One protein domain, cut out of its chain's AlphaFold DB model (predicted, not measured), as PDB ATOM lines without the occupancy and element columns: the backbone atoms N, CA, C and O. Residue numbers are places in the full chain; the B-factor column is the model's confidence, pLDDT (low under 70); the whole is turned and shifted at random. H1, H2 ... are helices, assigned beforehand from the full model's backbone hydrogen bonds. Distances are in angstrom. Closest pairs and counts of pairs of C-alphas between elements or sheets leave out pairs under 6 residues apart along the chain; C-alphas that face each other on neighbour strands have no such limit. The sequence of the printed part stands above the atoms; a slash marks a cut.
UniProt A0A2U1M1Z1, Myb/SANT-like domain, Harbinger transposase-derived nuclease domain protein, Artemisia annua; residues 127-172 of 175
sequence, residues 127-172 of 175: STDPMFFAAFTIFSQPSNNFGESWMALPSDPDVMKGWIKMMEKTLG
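This is residues 127 to 172 of the 175 residues of the protein "Myb/SANT-like domain, Harbinger transposase-derived nuclease domain protein" of Artemisia annua (UniProt A0A2U1M1Z1). Two helices, H1 and H3, cross near their middles as an X, and a short helix, H2, stands beyond the far end of H1 and runs loosely beside H3 the opposite way. Residues 140 to 145 and 154 to 159 stick out from this small three-helix body. The printed part has 46 residues with three named helices in the order H1, H2, H3, no named strand, and the class all helix. It is compact, with a radius of gyration of the C-alphas of 10.1 A, and rounded, spanning 26 by 25 by 19 A.

Start with H1, residues 130 to 139, and look ahead to H3, residues 157 to 170: they touch, and their closest C-alphas are those of Ala 135 and Ile 164, 6.0 A apart. Their lines are about perpendicular, but only just, at 72 degrees. Go on from H1 to H2, residues 146 to 152: the two only just touch, with 3 pairs of C-alphas within 8 A, and only at the corner by their link. There the closest C-alphas, those of Phe 139 and Gly 147, are 5.7 A apart, and the lines are about perpendicular at 81 degrees. H2 and H3 are close but not clearly touching, the C-alphas of Trp 150 and Met 160 coming closest at 8.0 A. They run opposite ways at a shallow tilt of 23 degrees. In H1, H2 and H3 every O i to N i+4 pair is within hydrogen-bond range.

Find C-alpha 130 at (-17.472, 28.255, 48.507); from there H1 runs 14.4 A to C-alpha 139. H2 begins at C-alpha 146, at (-24.223, 41.927, 38.272), and covers 9.8 A to C-alpha 152. H3, the longest, runs 19.8 A from C-alpha 157 to C-alpha 170 at (-14.775, 43.860, 45.283).

The two C-alphas farthest apart, those of Ser 143 and Asp 158, are 26.2 A apart. The printed part has no cut; the link from H1 to H2 is short and that from H2 to H3 tight. The model's mean pLDDT over the printed part is 86.5, and residues 142 to 144 are under 70.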
ATOM      1  N   SER A 127     -22.424  21.828  45.011       79.19
ATOM      2  CA  SER A 127     -23.309  22.668  45.831       79.19
ATOM      3  C   SER A 127     -22.698  23.096  47.176       79.19
ATOM      4  O   SER A 127     -23.198  24.022  47.806       79.19
ATOM      5  N   THR A 128     -21.619  22.436  47.607       84.94
ATOM      6  CA  THR A 128     -20.865  22.750  48.831       84.94
ATOM      7  C   THR A 128     -19.670  23.672  48.563       84.94
ATOM      8  O   THR A 128     -18.993  24.089  49.501       84.94
ATOM      9  N   ASP A 129     -19.370  23.979  47.297       87.62
ATOM     10  CA  ASP A 129     -18.213  24.791  46.933       87.62
ATOM     11  C   ASP A 129     -18.410  26.245  47.411       87.62
ATOM     12  O   ASP A 129     -19.420  26.873  47.073       87.62
ATOM     13  N   PRO A 130     -17.457  26.833  48.158       87.31
ATOM     14  CA  PRO A 130     -17.472  28.255  48.507       87.31
ATOM     15  C   PRO A 130     -17.727  29.186  47.310       87.31
ATOM     16  O   PRO A 130     -18.433  30.183  47.437       87.31
ATOM     17  N   MET A 131     -17.224  28.832  46.125       88.31
ATOM     18  CA  MET A 131     -17.430  29.579  44.884       88.31
ATOM     19  C   MET A 131     -18.899  29.580  44.441       88.31
ATOM     20  O   MET A 131     -19.379  30.579  43.901       88.31
ATOM     21  N   PHE A 132     -19.628  28.488  44.689       88.44
ATOM     22  CA  PHE A 132     -21.063  28.412  44.422       88.44
ATOM     23  C   PHE A 132     -21.831  29.385  45.327       88.44
ATOM     24  O   PHE A 132     -22.666  30.152  44.843       88.44
ATOM     25  N   PHE A 133     -21.496  29.430  46.620       87.75
ATOM     26  CA  PHE A 133     -22.104  30.371  47.566       87.75
ATOM     27  C   PHE A 133     -21.758  31.828  47.251       87.75
ATOM     28  O   PHE A 133     -22.634  32.695  47.326       87.75
ATOM     29  N   ALA A 134     -20.516  32.107  46.849       89.56
ATOM     30  CA  ALA A 134     -20.098  33.440  46.426       89.56
ATOM     31  C   ALA A 134     -20.913  33.907  45.211       89.56
ATOM     32  O   ALA A 134     -21.498  34.989  45.238       89.56
ATOM     33  N   ALA A 135     -21.031  33.061  44.182       88.81
ATOM     34  CA  ALA A 135     -21.834  33.351  42.999       88.81
ATOM     35  C   ALA A 135     -23.305  33.612  43.357       88.81
ATOM     36  O   ALA A 135     -23.869  34.632  42.963       88.81
ATOM     37  N   PHE A 136     -23.905  32.748  44.179       85.56
ATOM     38  CA  PHE A 136     -25.282  32.916  44.641       85.56
ATOM     39  C   PHE A 136     -25.493  34.244  45.384       85.56
ATOM     40  O   PHE A 136     -26.470  34.952  45.138       85.56
ATOM     41  N   THR A 137     -24.553  34.619  46.250       87.56
ATOM     42  CA  THR A 137     -24.611  35.873  47.016       87.56
ATOM     43  C   THR A 137     -24.474  37.102  46.114       87.56
ATOM     44  O   THR A 137     -25.117  38.121  46.361       87.56
ATOM     45  N   ILE A 138     -23.677  37.018  45.045       87.81
ATOM     46  CA  ILE A 138     -23.540  38.088  44.047       87.81
ATOM     47  C   ILE A 138     -24.851  38.274  43.268       87.81
ATOM     48  O   ILE A 138     -25.292  39.408  43.084       87.81
ATOM     49  N   PHE A 139     -25.492  37.184  42.832       83.56
ATOM     50  CA  PHE A 139     -26.719  37.241  42.021       83.56
ATOM     51  C   PHE A 139     -27.980  37.564  42.822       83.56
ATOM     52  O   PHE A 139     -28.937  38.097  42.270       83.56
ATOM     53  N   SER A 140     -27.985  37.268  44.121       80.25
ATOM     54  CA  SER A 140     -29.136  37.520  44.996       80.25
ATOM     55  C   SER A 140     -29.287  38.988  45.403       80.25
ATOM     56  O   SER A 140     -30.230  39.330  46.117       80.25
ATOM     57  N   GLN A 141     -28.369  39.870  44.998       80.50
ATOM     58  CA  GLN A 141     -28.436  41.280  45.359       80.50
ATOM     59  C   GLN A 141     -29.401  42.048  44.440       80.50
ATOM     60  O   GLN A 141     -29.168  42.134  43.234       80.50
ATOM     61  N   PRO A 142     -30.468  42.649  44.993       68.12
ATOM     62  CA  PRO A 142     -31.555  43.224  44.202       68.12
ATOM     63  C   PRO A 142     -31.224  44.572  43.539       68.12
ATOM     64  O   PRO A 142     -32.030  45.070  42.761       68.12
ATOM     65  N   SER A 143     -30.086  45.197  43.853       64.00
ATOM     66  CA  SER A 143     -29.777  46.585  43.467       64.00
ATOM     67  C   SER A 143     -28.700  46.728  42.388       64.00
ATOM     68  O   SER A 143     -28.198  47.830  42.173       64.00
ATOM     69  N   ASN A 144     -28.286  45.633  41.747       68.31
ATOM     70  CA  ASN A 144     -27.022  45.614  41.026       68.31
ATOM     71  C   ASN A 144     -27.126  44.835  39.719       68.31
ATOM     72  O   ASN A 144     -27.565  43.690  39.681       68.31
ATOM     73  N   ASN A 145     -26.576  45.424  38.659       81.19
ATOM     74  CA  ASN A 145     -26.547  44.860  37.307       81.19
ATOM     75  C   ASN A 145     -25.500  43.730  37.163       81.19
ATOM     76  O   ASN A 145     -24.965  43.477  36.080       81.19
ATOM     77  N   PHE A 146     -25.158  43.051  38.264       84.50
ATOM     78  CA  PHE A 146     -24.223  41.927  38.272       84.50
ATOM     79  C   PHE A 146     -24.781  40.736  37.515       84.50
ATOM     80  O   PHE A 146     -24.028  40.046  36.840       84.50
ATOM     81  N   GLY A 147     -26.096  40.545  37.569       84.25
ATOM     82  CA  GLY A 147     -26.775  39.533  36.785       84.25
ATOM     83  C   GLY A 147     -26.667  39.764  35.276       84.25
ATOM     84  O   GLY A 147     -26.282  38.868  34.527       84.25
ATOM     85  N   GLU A 148     -26.894  40.995  34.817       85.50
ATOM     86  CA  GLU A 148     -26.707  41.364  33.407       85.50
ATOM     87  C   GLU A 148     -25.248  41.188  32.967       85.50
ATOM     88  O   GLU A 148     -24.969  40.579  31.931       85.50
ATOM     89  N   SER A 149     -24.307  41.651  33.797       88.12
ATOM     90  CA  SER A 149     -22.866  41.500  33.556       88.12
ATOM     91  C   SER A 149     -22.465  40.027  33.478       88.12
ATOM     92  O   SER A 149     -21.730  39.621  32.580       88.12
ATOM     93  N   TRP A 150     -22.997  39.209  34.386       90.06
ATOM     94  CA  TRP A 150     -22.791  37.771  34.399       90.06
ATOM     95  C   TRP A 150     -23.312  37.124  33.126       90.06
ATOM     96  O   TRP A 150     -22.603  36.318  32.529       90.06
ATOM     97  N   MET A 151     -24.506  37.493  32.659       89.62
ATOM     98  CA  MET A 151     -25.087  36.941  31.435       89.62
ATOM     99  C   MET A 151     -24.318  37.351  30.177       89.62
ATOM    100  O   MET A 151     -24.196  36.522  29.273       89.62
ATOM    101  N   ALA A 152     -23.701  38.533  30.160       90.06
ATOM    102  CA  ALA A 152     -22.846  38.994  29.066       90.06
ATOM    103  C   ALA A 152     -21.487  38.272  28.973       90.06
ATOM    104  O   ALA A 152     -20.868  38.270  27.909       90.06
ATOM    105  N   LEU A 153     -21.008  37.642  30.056       90.00
ATOM    106  CA  LEU A 153     -19.724  36.935  30.032       90.00
ATOM    107  C   LEU A 153     -19.729  35.752  29.048       90.00
ATOM    108  O   LEU A 153     -20.742  35.058  28.909       90.00
ATOM    109  N   PRO A 154     -18.588  35.430  28.424       89.50
ATOM    110  CA  PRO A 154     -18.415  34.152  27.749       89.50
ATOM    111  C   PRO A 154     -18.744  32.990  28.694       89.50
ATOM    112  O   PRO A 154     -18.470  33.055  29.890       89.50
ATOM    113  N   SER A 155     -19.312  31.906  28.163       89.25
ATOM    114  CA  SER A 155     -19.581  30.682  28.940       89.25
ATOM    115  C   SER A 155     -18.321  29.829  29.155       89.25
ATOM    116  O   SER A 155     -18.391  28.604  29.114       89.25
ATOM    117  N   ASP A 156     -17.177  30.486  29.316       90.31
ATOM    118  CA  ASP A 156     -15.884  29.871  29.591       90.31
ATOM    119  C   ASP A 156     -15.722  29.722  31.116       90.31
ATOM    120  O   ASP A 156     -15.806  30.730  31.834       90.31
ATOM    121  N   PRO A 157     -15.491  28.499  31.629       89.38
ATOM    122  CA  PRO A 157     -15.373  28.263  33.058       89.38
ATOM    123  C   PRO A 157     -14.280  29.074  33.757       89.38
ATOM    124  O   PRO A 157     -14.484  29.503  34.893       89.38
ATOM    125  N   ASP A 158     -13.142  29.310  33.107       91.31
ATOM    126  CA  ASP A 158     -12.019  30.019  33.722       91.31
ATOM    127  C   ASP A 158     -12.315  31.514  33.843       91.31
ATOM    128  O   ASP A 158     -12.082  32.122  34.894       91.31
ATOM    129  N   VAL A 159     -12.926  32.092  32.805       92.50
ATOM    130  CA  VAL A 159     -13.380  33.490  32.804       92.50
ATOM    131  C   VAL A 159     -14.448  33.706  33.872       92.50
ATOM    132  O   VAL A 159     -14.378  34.658  34.651       92.50
ATOM    133  N   MET A 160     -15.420  32.802  33.950       92.12
ATOM    134  CA  MET A 160     -16.516  32.872  34.912       92.12
ATOM    135  C   MET A 160     -16.024  32.722  36.360       92.12
ATOM    136  O   MET A 160     -16.398  33.523  37.217       92.12
ATOM    137  N   LYS A 161     -15.130  31.761  36.639       92.19
ATOM    138  CA  LYS A 161     -14.484  31.615  37.957       92.19
ATOM    139  C   LYS A 161     -13.652  32.847  38.316       92.19
ATOM    140  O   LYS A 161     -13.682  33.301  39.459       92.19
ATOM    141  N   GLY A 162     -12.916  33.401  37.352       92.75
ATOM    142  CA  GLY A 162     -12.141  34.629  37.531       92.75
ATOM    143  C   GLY A 162     -13.021  35.822  37.898       92.75
ATOM    144  O   GLY A 162     -12.703  36.559  38.833       92.75
ATOM    145  N   TRP A 163     -14.162  35.967  37.223       93.62
ATOM    146  CA  TRP A 163     -15.128  37.018  37.517       93.62
ATOM    147  C   TRP A 163     -15.723  36.876  38.920       93.62
ATOM    148  O   TRP A 163     -15.724  37.852  39.666       93.62
ATOM    149  N   ILE A 164     -16.139  35.669  39.327       92.12
ATOM    150  CA  ILE A 164     -16.667  35.430  40.683       92.12
ATOM    151  C   ILE A 164     -15.633  35.840  41.740       92.12
ATOM    152  O   ILE A 164     -15.959  36.616  42.633       92.12
ATOM    153  N   LYS A 165     -14.367  35.426  41.593       92.06
ATOM    154  CA  LYS A 165     -13.279  35.803  42.516       92.06
ATOM    155  C   LYS A 165     -13.021  37.310  42.562       92.06
ATOM    156  O   LYS A 165     -12.709  37.861  43.617       92.06
ATOM    157  N   MET A 166     -13.092  37.988  41.418       91.88
ATOM    158  CA  MET A 166     -12.950  39.444  41.353       91.88
ATOM    159  C   MET A 166     -14.093  40.134  42.103       91.88
ATOM    160  O   MET A 166     -13.854  41.056  42.885       91.88
ATOM    161  N   MET A 167     -15.323  39.668  41.896       90.12
ATOM    162  CA  MET A 167     -16.512  40.204  42.554       90.12
ATOM    163  C   MET A 167     -16.491  39.950  44.059       90.12
ATOM    164  O   MET A 167     -16.785  40.856  44.830       90.12
ATOM    165  N   GLU A 168     -16.058  38.768  44.482       88.31
ATOM    166  CA  GLU A 168     -15.898  38.398  45.887       88.31
ATOM    167  C   GLU A 168     -14.955  39.360  46.629       88.31
ATOM    168  O   GLU A 168     -15.277  39.839  47.716       88.31
ATOM    169  N   LYS A 169     -13.830  39.733  46.003       87.94
ATOM    170  CA  LYS A 169     -12.908  40.752  46.535       87.94
ATOM    171  C   LYS A 169     -13.513  42.149  46.537       87.94
ATOM    172  O   LYS A 169     -13.356  42.884  47.505       87.94
ATOM    173  N   THR A 170     -14.191  42.519  45.453       85.81
ATOM    174  CA  THR A 170     -14.775  43.860  45.283       85.81
ATOM    175  C   THR A 170     -15.884  44.121  46.302       85.81
ATOM    176  O   THR A 170     -16.035  45.242  46.777       85.81
ATOM    177  N   LEU A 171     -16.634  43.080  46.663       84.75
ATOM    178  CA  LEU A 171     -17.730  43.146  47.626       84.75
ATOM    179  C   LEU A 171     -17.283  42.867  49.069       84.75
ATOM    180  O   LEU A 171     -18.087  43.009  49.987       84.75
ATOM    181  N   GLY A 172     -16.013  42.506  49.281       80.62
ATOM    182  CA  GLY A 172     -15.454  42.259  50.611       80.62
ATOM    183  C   GLY A 172     -15.908  40.946  51.253       80.62
ATOM    184  O   GLY A 172     -15.956  40.860  52.475       80.62
TER     185      GLY A 172